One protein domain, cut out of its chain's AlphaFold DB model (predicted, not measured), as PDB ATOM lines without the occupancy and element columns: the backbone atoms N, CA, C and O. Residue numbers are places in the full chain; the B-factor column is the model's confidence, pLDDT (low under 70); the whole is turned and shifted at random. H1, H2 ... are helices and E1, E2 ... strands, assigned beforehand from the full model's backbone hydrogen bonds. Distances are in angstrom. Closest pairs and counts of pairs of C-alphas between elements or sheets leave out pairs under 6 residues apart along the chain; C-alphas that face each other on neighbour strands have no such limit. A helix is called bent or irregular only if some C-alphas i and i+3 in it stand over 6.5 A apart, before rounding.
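AT A GLANCE: This is residues 4 to 97 of the 98 residues of an uncharacterized protein of bacterium (UniProt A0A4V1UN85). A hairpin of two strands, E1 and E2, has the long helix H5 packed over one face, with H2 beside H5 and reaching the end of E2. The short H1 sits by the start of E2, the short H3 and H4 lie in the chain just before H5, and residues 50 to 65 of a long loop stick out from this body. The printed part has 94 residues, with five named helices and two named strands in the order H1, E1, E2, H2, H3, H4, H5; the sheet, in the order E1, E2, is antiparallel and the class is mostly helix. The whole is compact, with a radius of gyration of the C-alphas of 13.3 A and spans of 35 by 28 by 27 A.

HOW THE PARTS SIT: H1, residues 4 to 8, has its closest C-alpha to E2, residues 28 to 32, at Arg 8, 5.2 A from that of Glu 28. E1, residues 21 to 25, and E2 form an antiparallel hairpin at 158 degrees, with N 23 and O 30 at 2.9 A and N 32 and O 21 at 2.8 A, within hydrogen-bond range. The closest C-alphas of E2 and H2, residues 35 to 46, are those of Ala 32 and Phe 38, 5.1 A apart. H3, residues 67 to 70, is close to H2 but not clearly touching, with the closest C-alphas, His 37 and Tyr 67, 7.8 A apart. H5, residues 78 to 96, touches H2 with its residues 81 to 88 alone, closest at the C-alphas of Leu 45 and Arg 81, 6.4 A; they run opposite ways at a tilt of 36 degrees, only just steep. H4, residues 73 to 76, and H5 touch only at the corner, and only just, with 3 pairs of C-alphas within 8 A, the closest being Trp 74 and Asn 80 at 6.8 A. The closest C-alphas of E1 and H5 are those of Glu 23 and Ala 87, 6.0 A apart. H1 and H5 are apart. Each O i to N i+4 pair is within hydrogen-bond range in H1 and H2, and 13 of 15 are in H5; H3 and H4 are too short for such a pair.

IN THESE COORDINATES: H1 begins at C-alpha 4, (16.786, 28.405, -24.269), and is 6.3 A long. E1 is 13.2 A and E2 13.4 A long. H2, 16.6 A, begins at C-alpha 35, (7.118, 38.050, -40.981). H3 is 5.2 A and H4 5.3 A long. H5, 26.9 A, ends at C-alpha 96, (6.218, 48.613, -41.869), and is irregular, with C-alphas 79 and 82 7.5 A apart.

THE WHOLE: The two C-alphas farthest apart, those of Gly 26 and Ser 59, are 38.6 A apart. The printed part has no cut. The links H1 to E1, 12 residues, and H2 to H3, 20 residues, are long. Mean pLDDT of the printed part is 81.5; residues 48 to 68 and residue 97 are under 70.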
ATOM      1  N   ILE A   4      17.790  27.551 -24.914       72.06
ATOM      2  CA  ILE A   4      16.786  28.405 -24.269       72.06
ATOM      3  C   ILE A   4      17.320  29.822 -24.016       72.06
ATOM      4  O   ILE A   4      16.569  30.780 -24.202       72.06
ATOM      5  N   ASP A   5      18.587  29.977 -23.633       84.00
ATOM      6  CA  ASP A   5      19.172  31.285 -23.312       84.00
ATOM      7  C   ASP A   5      19.330  32.135 -24.570       84.00
ATOM      8  O   ASP A   5      18.926  33.297 -24.578       84.00
ATOM      9  N   ALA A   6      19.764  31.518 -25.674       85.75
ATOM     10  CA  ALA A   6      19.834  32.177 -26.976       85.75
ATOM     11  C   ALA A   6      18.473  32.777 -27.372       85.75
ATOM     12  O   ALA A   6      18.383  33.943 -27.751       85.75
ATOM     13  N   PHE A   7      17.383  32.024 -27.191       86.69
ATOM     14  CA  PHE A   7      16.039  32.531 -27.455       86.69
ATOM     15  C   PHE A   7      15.589  33.614 -26.470       86.69
ATOM     16  O   PHE A   7      14.881  34.532 -26.882       86.69
ATOM     17  N   ARG A   8      15.987  33.565 -25.192       89.88
ATOM     18  CA  ARG A   8      15.702  34.653 -24.232       89.88
ATOM     19  C   ARG A   8      16.406  35.953 -24.622       89.88
ATOM     20  O   ARG A   8      15.856  37.030 -24.412       89.88
ATOM     21  N   GLU A   9      17.573  35.848 -25.247       91.12
ATOM     22  CA  GLU A   9      18.380  36.964 -25.757       91.12
ATOM     23  C   GLU A   9      17.963  37.415 -27.171       91.12
ATOM     24  O   GLU A   9      18.526  38.360 -27.735       91.12
ATOM     25  N   GLY A  10      16.966  36.749 -27.764       89.75
ATOM     26  CA  GLY A  10      16.481  37.048 -29.107       89.75
ATOM     27  C   GLY A  10      17.499  36.710 -30.191       89.75
ATOM     28  O   GLY A  10      17.599  37.447 -31.174       89.75
ATOM     29  N   ARG A  11      18.257  35.628 -30.002       91.69
ATOM     30  CA  ARG A  11      19.199  35.059 -30.965       91.69
ATOM     31  C   ARG A  11      18.697  33.725 -31.501       91.69
ATOM     32  O   ARG A  11      18.101  32.927 -30.778       91.69
ATOM     33  N   ASP A  12      18.960  33.491 -32.774       87.25
ATOM     34  CA  ASP A  12      18.789  32.193 -33.402       87.25
ATOM     35  C   ASP A  12      19.874  31.212 -32.911       87.25
ATOM     36  O   ASP A  12      21.000  31.598 -32.597       87.25
ATOM     37  N   ILE A  13      19.518  29.931 -32.826       85.06
ATOM     38  CA  ILE A  13      20.388  28.875 -32.291       85.06
ATOM     39  C   ILE A  13      21.298  28.246 -33.350       85.06
ATOM     40  O   ILE A  13      22.250  27.566 -32.979       85.06
ATOM     41  N   LEU A  14      21.000  28.423 -34.641       84.12
ATOM     42  CA  LEU A  14      21.770  27.828 -35.734       84.12
ATOM     43  C   LEU A  14      23.017  28.657 -36.057       84.12
ATOM     44  O   LEU A  14      24.083  28.098 -36.290       84.12
ATOM     45  N   PHE A  15      22.889  29.982 -36.036       86.38
ATOM     46  CA  PHE A  15      23.918  30.947 -36.420       86.38
ATOM     47  C   PHE A  15      24.318  31.885 -35.273       86.38
ATOM     48  O   PHE A  15      25.265  32.657 -35.419       86.38
ATOM     49  N   GLY A  16      23.599  31.871 -34.142       88.31
ATOM     50  CA  GLY A  16      23.866  32.762 -33.005       88.31
ATOM     51  C   GLY A  16      23.511  34.227 -33.276       88.31
ATOM     52  O   GLY A  16      23.853  35.106 -32.482       88.31
ATOM     53  N   GLN A  17      22.847  34.508 -34.399       91.38
ATOM     54  CA  GLN A  17      22.570  35.867 -34.849       91.38
ATOM     55  C   GLN A  17      21.288  36.413 -34.221       91.38
ATOM     56  O   GLN A  17      20.349  35.655 -33.966       91.38
ATOM     57  N   PRO A  18      21.197  37.729 -33.980       92.00
ATOM     58  CA  PRO A  18      19.965  38.318 -33.490       92.00
ATOM     59  C   PRO A  18      18.821  38.171 -34.495       92.00
ATOM     60  O   PRO A  18      18.991  38.442 -35.683       92.00
ATOM     61  N   PHE A  19      17.625  37.827 -34.015       92.12
ATOM     62  CA  PHE A  19      16.437  37.841 -34.860       92.12
ATOM     63  C   PHE A  19      16.170  39.244 -35.401       92.12
ATOM     64  O   PHE A  19      16.247  40.241 -34.680       92.12
ATOM     65  N   TRP A  20      15.792  39.315 -36.676       90.62
ATOM     66  CA  TRP A  20      15.497  40.591 -37.327       90.62
ATOM     67  C   TRP A  20      14.252  41.274 -36.752       90.62
ATOM     68  O   TRP A  20      14.191  42.506 -36.649       90.62
ATOM     69  N   LEU A  21      13.264  40.464 -36.369       93.62
ATOM     70  CA  LEU A  21      12.043  40.886 -35.700       93.62
ATOM     71  C   LEU A  21      12.192  40.566 -34.221       93.62
ATOM     72  O   LEU A  21      11.783  39.500 -33.773       93.62
ATOM     73  N   ARG A  22      12.810  41.467 -33.464       94.50
ATOM     74  CA  ARG A  22      12.942  41.332 -32.014       94.50
ATOM     75  C   ARG A  22      12.784  42.667 -31.320       94.50
ATOM     76  O   ARG A  22      13.096  43.699 -31.901       94.50
ATOM     77  N   GLU A  23      12.356  42.616 -30.071       95.75
ATOM     78  CA  GLU A  23      12.193  43.788 -29.221       95.75
ATOM     79  C   GLU A  23      12.441  43.402 -27.767       95.75
ATOM     80  O   GLU A  23      12.035  42.327 -27.317       95.75
ATOM     81  N   ARG A  24      13.111  44.279 -27.018       94.44
ATOM     82  CA  ARG A  24      13.395  44.032 -25.604       94.44
ATOM     83  C   ARG A  24      12.141  44.264 -24.752       94.44
ATOM     84  O   ARG A  24      11.437  45.263 -24.910       94.44
ATOM     85  N   VAL A  25      11.883  43.348 -23.823       94.44
ATOM     86  CA  VAL A  25      10.831  43.418 -22.802       94.44
ATOM     87  C   VAL A  25      11.461  43.047 -21.459       94.44
ATOM     88  O   VAL A  25      11.723  41.881 -21.176       94.44
ATOM     89  N   GLY A  26      11.758  44.053 -20.634       90.12
ATOM     90  CA  GLY A  26      12.536  43.847 -19.409       90.12
ATOM     91  C   GLY A  26      13.941  43.323 -19.726       90.12
ATOM     92  O   GLY A  26      14.695  43.963 -20.460       90.12
ATOM     93  N   ASN A  27      14.289  42.150 -19.196       91.31
ATOM     94  CA  ASN A  27      15.585  41.497 -19.430       91.31
ATOM     95  C   ASN A  27      15.547  40.416 -20.518       91.31
ATOM     96  O   ASN A  27      16.548  39.742 -20.736       91.31
ATOM     97  N   GLU A  28      14.418  40.253 -21.205       93.31
ATOM     98  CA  GLU A  28      14.241  39.251 -22.254       93.31
ATOM     99  C   GLU A  28      13.854  39.916 -23.578       93.31
ATOM    100  O   GLU A  28      13.539  41.108 -23.634       93.31
ATOM    101  N   TYR A  29      13.884  39.148 -24.663       94.56
ATOM    102  CA  TYR A  29      13.491  39.606 -25.991       94.56
ATOM    103  C   TYR A  29      12.284  38.833 -26.492       94.56
ATOM    104  O   TYR A  29      12.304  37.604 -26.546       94.56
ATOM    105  N   VAL A  30      11.241  39.551 -26.913       94.38
ATOM    106  CA  VAL A  30      10.252  38.964 -27.821       94.38
ATOM    107  C   VAL A  30      10.882  38.903 -29.203       94.38
ATOM    108  O   VAL A  30      11.584  39.834 -29.600       94.38
ATOM    109  N   TRP A  31      10.631  37.831 -29.945       93.38
ATOM    110  CA  TRP A  31      11.143  37.696 -31.299       93.38
ATOM    111  C   TRP A  31      10.232  36.865 -32.201       93.38
ATOM    112  O   TRP A  31       9.419  36.064 -31.740       93.38
ATOM    113  N   ALA A  32      10.412  37.056 -33.504       91.06
ATOM    114  CA  ALA A  32       9.904  36.211 -34.568       91.06
ATOM    115  C   ALA A  32      11.010  35.984 -35.611       91.06
ATOM    116  O   ALA A  32      11.814  36.865 -35.906       91.06
ATOM    117  N   ALA A  33      11.049  34.782 -36.177       88.25
ATOM    118  CA  ALA A  33      12.071  34.384 -37.148       88.25
ATOM    119  C   ALA A  33      11.878  35.050 -38.523       88.25
ATOM    120  O   ALA A  33      12.840  35.292 -39.239       88.25
ATOM    121  N   ASN A  34      10.631  35.338 -38.892       88.12
ATOM    122  CA  ASN A  34      10.248  35.991 -40.139       88.12
ATOM    123  C   ASN A  34       8.849  36.615 -39.990       88.12
ATOM    124  O   ASN A  34       8.200  36.458 -38.952       88.12
ATOM    125  N   TRP A  35       8.389  37.323 -41.025       88.31
ATOM    126  CA  TRP A  35       7.118  38.050 -40.981       88.31
ATOM    127  C   TRP A  35       5.899  37.136 -40.808       88.31
ATOM    128  O   TRP A  35       5.005  37.434 -40.023       88.31
ATOM    129  N   ARG A  36       5.899  35.968 -41.460       84.88
ATOM    130  CA  ARG A  36       4.806  35.000 -41.317       84.88
ATOM    131  C   ARG A  36       4.672  34.509 -39.874       84.88
ATOM    132  O   ARG A  36       3.588  34.519 -39.305       84.88
ATOM    133  N   HIS A  37       5.794  34.150 -39.260       87.00
ATOM    134  CA  HIS A  37       5.852  33.781 -37.850       87.00
ATOM    135  C   HIS A  37       5.411  34.948 -36.943       87.00
ATOM    136  O   HIS A  37       4.707  34.733 -35.960       87.00
ATOM    137  N   PHE A  38       5.771  36.189 -37.270       90.00
ATOM    138  CA  PHE A  38       5.315  37.364 -36.526       90.00
ATOM    139  C   PHE A  38       3.781  37.503 -36.527       90.00
ATOM    140  O   PHE A  38       3.181  37.720 -35.471       90.00
ATOM    141  N   GLU A  39       3.139  37.324 -37.680       85.56
ATOM    142  CA  GLU A  39       1.677  37.332 -37.805       85.56
ATOM    143  C   GLU A  39       1.029  36.184 -37.024       85.56
ATOM    144  O   GLU A  39       0.080  36.413 -36.272       85.56
ATOM    145  N   ASP A  40       1.587  34.975 -37.126       82.12
ATOM    146  CA  ASP A  40       1.114  33.803 -36.381       82.12
ATOM    147  C   ASP A  40       1.204  34.028 -34.859       82.12
ATOM    148  O   ASP A  40       0.298  33.657 -34.107       82.12
ATOM    149  N   LEU A  41       2.277  34.674 -34.387       86.00
ATOM    150  CA  LEU A  41       2.462  35.025 -32.980       86.00
ATOM    151  C   LEU A  41       1.432  36.066 -32.518       86.00
ATOM    152  O   LEU A  41       0.829  35.899 -31.455       86.00
ATOM    153  N   LEU A  42       1.186  37.114 -33.311       86.56
ATOM    154  CA  LEU A  42       0.144  38.107 -33.025       86.56
ATOM    155  C   LEU A  42      -1.240  37.459 -32.940       86.56
ATOM    156  O   LEU A  42      -1.950  37.661 -31.951       86.56
ATOM    157  N   PHE A  43      -1.594  36.651 -33.936       80.31
ATOM    158  CA  PHE A  43      -2.844  35.897 -33.989       80.31
ATOM    159  C   PHE A  43      -3.011  34.996 -32.755       80.31
ATOM    160  O   PHE A  43      -4.061  34.967 -32.104       80.31
ATOM    161  N   PHE A  44      -1.940  34.307 -32.355       79.00
ATOM    162  CA  PHE A  44      -1.954  33.454 -31.172       79.00
ATOM    163  C   PHE A  44      -2.166  34.238 -29.866       79.00
ATOM    164  O   PHE A  44      -2.944  33.823 -28.999       79.00
ATOM    165  N   LEU A  45      -1.479  35.371 -29.702       82.56
ATOM    166  CA  LEU A  45      -1.519  36.166 -28.473       82.56
ATOM    167  C   LEU A  45      -2.842  36.911 -28.293       82.56
ATOM    168  O   LEU A  45      -3.327  36.981 -27.157       82.56
ATOM    169  N   LYS A  46      -3.442  37.397 -29.389       82.00
ATOM    170  CA  LYS A  46      -4.786  37.999 -29.399       82.00
ATOM    171  C   LYS A  46      -5.871  37.004 -28.987       82.00
ATOM    172  O   LYS A  46      -6.877  37.390 -28.407       82.00
ATOM    173  N   GLY A  47      -5.605  35.707 -29.148       73.12
ATOM    174  CA  GLY A  47      -6.541  34.645 -28.782       73.12
ATOM    175  C   GLY A  47      -7.509  34.281 -29.903       73.12
ATOM    176  O   GLY A  47      -8.326  33.385 -29.700       73.12
ATOM    177  N   ASP A  48      -7.354  34.894 -31.076       64.06
ATOM    178  CA  ASP A  48      -8.166  34.675 -32.278       64.06
ATOM    179  C   ASP A  48      -8.125  33.202 -32.730       64.06
ATOM    180  O   ASP A  48      -9.118  32.645 -33.190       64.06
ATOM    181  N   TRP A  49      -7.017  32.502 -32.465       64.19
ATOM    182  CA  TRP A  49      -6.872  31.064 -32.732       64.19
ATOM    183  C   TRP A  49      -7.863  30.165 -31.980       64.19
ATOM    184  O   TRP A  49      -8.087  29.030 -32.399       64.19
ATOM    185  N   ARG A  50      -8.436  30.621 -30.856       62.88
ATOM    186  CA  ARG A  50      -9.435  29.838 -30.107       62.88
ATOM    187  C   ARG A  50     -10.770  29.768 -30.835       62.88
ATOM    188  O   ARG A  50     -11.479  28.787 -30.651       62.88
ATOM    189  N   LEU A  51     -11.084  30.782 -31.641       63.81
ATOM    190  CA  LEU A  51     -12.325  30.864 -32.410       63.81
ATOM    191  C   LEU A  51     -12.272  30.006 -33.679       63.81
ATOM    192  O   LEU A  51     -13.311  29.593 -34.173       63.81
ATOM    193  N   ASP A  52     -11.070  29.711 -34.180       59.44
ATOM    194  CA  ASP A  52     -10.885  29.136 -35.519       59.44
ATOM    195  C   ASP A  52      -9.908  27.939 -35.519       59.44
ATOM    196  O   ASP A  52      -9.283  27.594 -36.520       59.44
ATOM    197  N   ARG A  53      -9.756  27.281 -34.357       58.38
ATOM    198  CA  ARG A  53      -8.772  26.210 -34.100       58.38
ATOM    199  C   ARG A  53      -8.816  25.088 -35.143       58.38
ATOM    200  O   ARG A  53      -7.773  24.550 -35.490       58.38
ATOM    201  N   HIS A  54     -10.006  24.774 -35.651       58.38
ATOM    202  CA  HIS A  54     -10.231  23.727 -36.649       58.38
ATOM    203  C   HIS A  54      -9.803  24.129 -38.068       58.38
ATOM    204  O   HIS A  54      -9.396  23.265 -38.835       58.38
ATOM    205  N   ARG A  55      -9.827  25.423 -38.415       58.41
ATOM    206  CA  ARG A  55      -9.457  25.909 -39.755       58.41
ATOM    207  C   ARG A  55      -7.940  25.972 -39.964       58.41
ATOM    208  O   ARG A  55      -7.467  25.829 -41.084       58.41
ATOM    209  N   TYR A  56      -7.173  26.129 -38.883       55.47
ATOM    210  CA  TYR A  56      -5.701  26.174 -38.912       55.47
ATOM    211  C   TYR A  56      -5.028  24.822 -38.625       55.47
ATOM    212  O   TYR A  56      -3.804  24.708 -38.714       55.47
ATOM    213  N   MET A  57      -5.808  23.792 -38.286       57.59
ATOM    214  CA  MET A  57      -5.340  22.418 -38.112       57.59
ATOM    215  C   MET A  57      -5.610  21.624 -39.394       57.59
ATOM    216  O   MET A  57      -6.534  20.822 -39.458       57.59
ATOM    217  N   GLY A  58      -4.809  21.867 -40.437       59.12
ATOM    218  CA  GLY A  58      -4.771  20.965 -41.594       59.12
ATOM    219  C   GLY A  58      -4.319  19.556 -41.185       59.12
ATOM    220  O   GLY A  58      -3.751  19.376 -40.107       59.12
ATOM    221  N   SER A  59      -4.514  18.558 -42.051       57.91
ATOM    222  CA  SER A  59      -4.198  17.141 -41.773       57.91
ATOM    223  C   SER A  59      -2.748  16.874 -41.334       57.91
ATOM    224  O   SER A  59      -2.495  15.892 -40.645       57.91
ATOM    225  N   ASN A  60      -1.814  17.777 -41.656       57.19
ATOM    226  CA  ASN A  60      -0.395  17.701 -41.281       57.19
ATOM    227  C   ASN A  60       0.001  18.633 -40.119       57.19
ATOM    228  O   ASN A  60       1.188  18.856 -39.869       57.19
ATOM    229  N   TYR A  61      -0.960  19.224 -39.405       55.22
ATOM    230  CA  TYR A  61      -0.661  20.069 -38.256       55.22
ATOM    231  C   TYR A  61      -0.115  19.216 -37.098       55.22
ATOM    232  O   TYR A  61      -0.856  18.532 -36.394       55.22
ATOM    233  N   SER A  62       1.199  19.291 -36.865       55.59
ATOM    234  CA  SER A  62       1.831  18.755 -35.659       55.59
ATOM    235  C   SER A  62       2.057  19.885 -34.650       55.59
ATOM    236  O   SER A  62       2.850  20.797 -34.918       55.59
ATOM    237  N   PRO A  63       1.424  19.856 -33.461       56.06
ATOM    238  CA  PRO A  63       1.645  20.877 -32.435       56.06
ATOM    239  C   PRO A  63       3.120  20.971 -32.012       56.06
ATOM    240  O   PRO A  63       3.577  22.057 -31.648       56.06
ATOM    241  N   HIS A  64       3.874  19.874 -32.154       54.47
ATOM    242  CA  HIS A  64       5.301  19.787 -31.846       54.47
ATOM    243  C   HIS A  64       6.199  20.566 -32.817       54.47
ATOM    244  O   HIS A  64       7.285  20.992 -32.429       54.47
ATOM    245  N   TRP A  65       5.740  20.793 -34.052       51.59
ATOM    246  CA  TRP A  65       6.494  21.503 -35.093       51.59
ATOM    247  C   TRP A  65       6.232  23.010 -35.108       51.59
ATOM    248  O   TRP A  65       6.935  23.759 -35.782       51.59
ATOM    249  N   SER A  66       5.238  23.481 -34.352       64.31
ATOM    250  CA  SER A  66       4.968  24.912 -34.278       64.31
ATOM    251  C   SER A  66       6.059  25.628 -33.478       64.31
ATOM    252  O   SER A  66       6.482  25.141 -32.431       64.31
ATOM    253  N   TYR A  67       6.464  26.828 -33.915       67.00
ATOM    254  CA  TYR A  67       7.413  27.694 -33.190       67.00
ATOM    255  C   TYR A  67       7.041  27.908 -31.712       67.00
ATOM    256  O   TYR A  67       7.902  28.209 -30.889       67.00
ATOM    257  N   ARG A  68       5.775  27.656 -31.350       68.81
ATOM    258  CA  ARG A  68       5.270  27.688 -29.977       68.81
ATOM    259  C   ARG A  68       6.013  26.772 -29.015       68.81
ATOM    260  O   ARG A  68       6.176  27.152 -27.862       68.81
ATOM    261  N   THR A  69       6.485  25.607 -29.459       72.38
ATOM    262  CA  THR A  69       7.270  24.707 -28.596       72.38
ATOM    263  C   THR A  69       8.672  25.237 -28.316       72.38
ATOM    264  O   THR A  69       9.285  24.850 -27.327       72.38
ATOM    265  N   ARG A  70       9.163  26.152 -29.160       76.62
ATOM    266  CA  ARG A  70      10.499  26.749 -29.066       76.62
ATOM    267  C   ARG A  70      10.510  28.069 -28.301       76.62
ATOM    268  O   ARG A  70      11.585  28.563 -27.974       76.62
ATOM    269  N   TYR A  71       9.345  28.644 -28.002       82.75
ATOM    270  CA  TYR A  71       9.304  29.885 -27.244       82.75
ATOM    271  C   TYR A  71       9.778  29.678 -25.807       82.75
ATOM    272  O   TYR A  71       9.321  28.742 -25.139       82.75
ATOM    273  N   PRO A  72      10.588  30.607 -25.276       85.69
ATOM    274  CA  PRO A  72      10.830  30.697 -23.847       85.69
ATOM    275  C   PRO A  72       9.514  30.704 -23.056       85.69
ATOM    276  O   PRO A  72       8.524  31.306 -23.480       85.69
ATOM    277  N   LYS A  73       9.505  30.072 -21.873       86.62
ATOM    278  CA  LYS A  73       8.298  29.953 -21.030       86.62
ATOM    279  C   LYS A  73       7.608  31.300 -20.790       86.62
ATOM    280  O   LYS A  73       6.382  31.359 -20.815       86.62
ATOM    281  N   TRP A  74       8.369  32.381 -20.609       88.12
ATOM    282  CA  TRP A  74       7.814  33.712 -20.348       88.12
ATOM    283  C   TRP A  74       6.941  34.230 -21.506       88.12
ATOM    284  O   TRP A  74       5.906  34.841 -21.247       88.12
ATOM    285  N   MET A  75       7.278  33.917 -22.766       88.12
ATOM    286  CA  MET A  75       6.480  34.307 -23.936       88.12
ATOM    287  C   MET A  75       5.133  33.574 -23.999       88.12
ATOM    288  O   MET A  75       4.190  34.043 -24.635       88.12
ATOM    289  N   GLN A  76       5.028  32.424 -23.330       84.75
ATOM    290  CA  GLN A  76       3.811  31.613 -23.284       84.75
ATOM    291  C   GLN A  76       2.895  31.995 -22.108       84.75
ATOM    292  O   GLN A  76       1.692  31.716 -22.131       84.75
ATOM    293  N   GLN A  77       3.438  32.651 -21.077       87.69
ATOM    294  CA  GLN A  77       2.700  33.018 -19.871       87.69
ATOM    295  C   GLN A  77       1.650  34.100 -20.150       87.69
ATOM    296  O   GLN A  77       1.934  35.159 -20.709       87.69
ATOM    297  N   LYS A  78       0.416  33.864 -19.681       85.69
ATOM    298  CA  LYS A  78      -0.706  34.807 -19.836       85.69
ATOM    299  C   LYS A  78      -0.389  36.187 -19.246       85.69
ATOM    300  O   LYS A  78      -0.777  37.185 -19.848       85.69
ATOM    301  N   ALA A  79       0.343  36.231 -18.130       89.94
ATOM    302  CA  ALA A  79       0.734  37.463 -17.446       89.94
ATOM    303  C   ALA A  79       1.537  38.426 -18.341       89.94
ATOM    304  O   ALA A  79       1.369  39.637 -18.247       89.94
ATOM    305  N   ASN A  80       2.336  37.899 -19.275       92.00
ATOM    306  CA  ASN A  80       3.230  38.712 -20.101       92.00
ATOM    307  C   ASN A  80       2.594  39.162 -21.425       92.00
ATOM    308  O   ASN A  80       3.165  39.990 -22.134       92.00
ATOM    309  N   ARG A  81       1.403  38.655 -21.774       90.19
ATOM    310  CA  ARG A  81       0.784  38.871 -23.096       90.19
ATOM    311  C   ARG A  81       0.638  40.338 -23.473       90.19
ATOM    312  O   ARG A  81       0.923  40.690 -24.610       90.19
ATOM    313  N   VAL A  82       0.219  41.189 -22.536       92.44
ATOM    314  CA  VAL A  82       0.027  42.624 -22.799       92.44
ATOM    315  C   VAL A  82       1.354  43.293 -23.166       92.44
ATOM    316  O   VAL A  82       1.413  44.064 -24.123       92.44
ATOM    317  N   ALA A  83       2.431  42.978 -22.443       94.56
ATOM    318  CA  ALA A  83       3.757  43.521 -22.721       94.56
ATOM    319  C   ALA A  83       4.302  43.021 -24.068       94.56
ATOM    320  O   ALA A  83       4.831  43.810 -24.851       94.56
ATOM    321  N   ILE A  84       4.104  41.734 -24.362       94.12
ATOM    322  CA  ILE A  84       4.516  41.105 -25.621       94.12
ATOM    323  C   ILE A  84       3.764  41.721 -26.805       94.12
ATOM    324  O   ILE A  84       4.395  42.115 -27.778       94.12
ATOM    325  N   LEU A  85       2.439  41.883 -26.717       93.19
ATOM    326  CA  LEU A  85       1.640  42.526 -27.767       93.19
ATOM    327  C   LEU A  85       2.116  43.957 -28.039       93.19
ATOM    328  O   LEU A  85       2.340  44.315 -29.191       93.19
ATOM    329  N   LYS A  86       2.358  44.757 -26.991       94.62
ATOM    330  CA  LYS A  86       2.918  46.111 -27.144       94.62
ATOM    331  C   LYS A  86       4.276  46.098 -27.849       94.62
ATOM    332  O   LYS A  86       4.551  46.983 -28.652       94.62
ATOM    333  N   ALA A  87       5.127  45.122 -27.542       95.12
ATOM    334  CA  ALA A  87       6.434  44.981 -28.170       95.12
ATOM    335  C   ALA A  87       6.334  44.562 -29.647       95.12
ATOM    336  O   ALA A  87       7.029  45.127 -30.488       95.12
ATOM    337  N   LEU A  88       5.415  43.656 -29.988       93.12
ATOM    338  CA  LEU A  88       5.146  43.280 -31.378       93.12
ATOM    339  C   LEU A  88       4.599  44.462 -32.188       93.12
ATOM    340  O   LEU A  88       5.051  44.690 -33.306       93.12
ATOM    341  N   GLU A  89       3.707  45.274 -31.620       92.62
ATOM    342  CA  GLU A  89       3.231  46.495 -32.286       92.62
ATOM    343  C   GLU A  89       4.367  47.502 -32.544       92.62
ATOM    344  O   GLU A  89       4.389  48.141 -33.595       92.62
ATOM    345  N   ARG A  90       5.363  47.613 -31.648       94.00
ATOM    346  CA  ARG A  90       6.567  48.431 -31.904       94.00
ATOM    347  C   ARG A  90       7.397  47.884 -33.063       94.00
ATOM    348  O   ARG A  90       7.751  48.651 -33.953       94.00
ATOM    349  N   ILE A  91       7.639  46.570 -33.100       93.19
ATOM    350  CA  ILE A  91       8.317  45.918 -34.234       93.19
ATOM    351  C   ILE A  91       7.572  46.229 -35.533       93.19
ATOM    352  O   ILE A  91       8.190  46.647 -36.509       93.19
ATOM    353  N   ARG A  92       6.243  46.078 -35.542       91.69
ATOM    354  CA  ARG A  92       5.412  46.360 -36.713       91.69
ATOM    355  C   ARG A  92       5.577  47.800 -37.186       91.69
ATOM    356  O   ARG A  92       5.827  48.012 -38.366       91.69
ATOM    357  N   LYS A  93       5.496  48.774 -36.275       90.19
ATOM    358  CA  LYS A  93       5.689  50.196 -36.597       90.19
ATOM    359  C   LYS A  93       7.080  50.477 -37.165       90.19
ATOM    360  O   LYS A  93       7.173  51.127 -38.194       90.19
ATOM    361  N   HIS A  94       8.141  49.946 -36.561       89.00
ATOM    362  CA  HIS A  94       9.514  50.174 -37.030       89.00
ATOM    363  C   HIS A  94       9.833  49.503 -38.373       89.00
ATOM    364  O   HIS A  94      10.777  49.907 -39.048       89.00
ATOM    365  N   ARG A  95       9.113  48.435 -38.738       85.00
ATOM    366  CA  ARG A  95       9.405  47.632 -39.938       85.00
ATOM    367  C   ARG A  95       8.466  47.901 -41.110       85.00
ATOM    368  O   ARG A  95       8.898  47.748 -42.245       85.00
ATOM    369  N   LEU A  96       7.217  48.285 -40.844       74.44
ATOM    370  CA  LEU A  96       6.218  48.613 -41.869       74.44
ATOM    371  C   LEU A  96       5.910  50.109 -41.970       74.44
ATOM    372  O   LEU A  96       5.337  50.527 -42.969       74.44
ATOM    373  N   GLY A  97       6.259  50.906 -40.960       57.81
ATOM    374  CA  GLY A  97       6.145  52.358 -41.022       57.81
ATOM    375  C   GLY A  97       7.277  52.947 -41.856       57.81
ATOM    376  O   GLY A  97       8.322  53.302 -41.311       57.81
TER     377      GLY A  97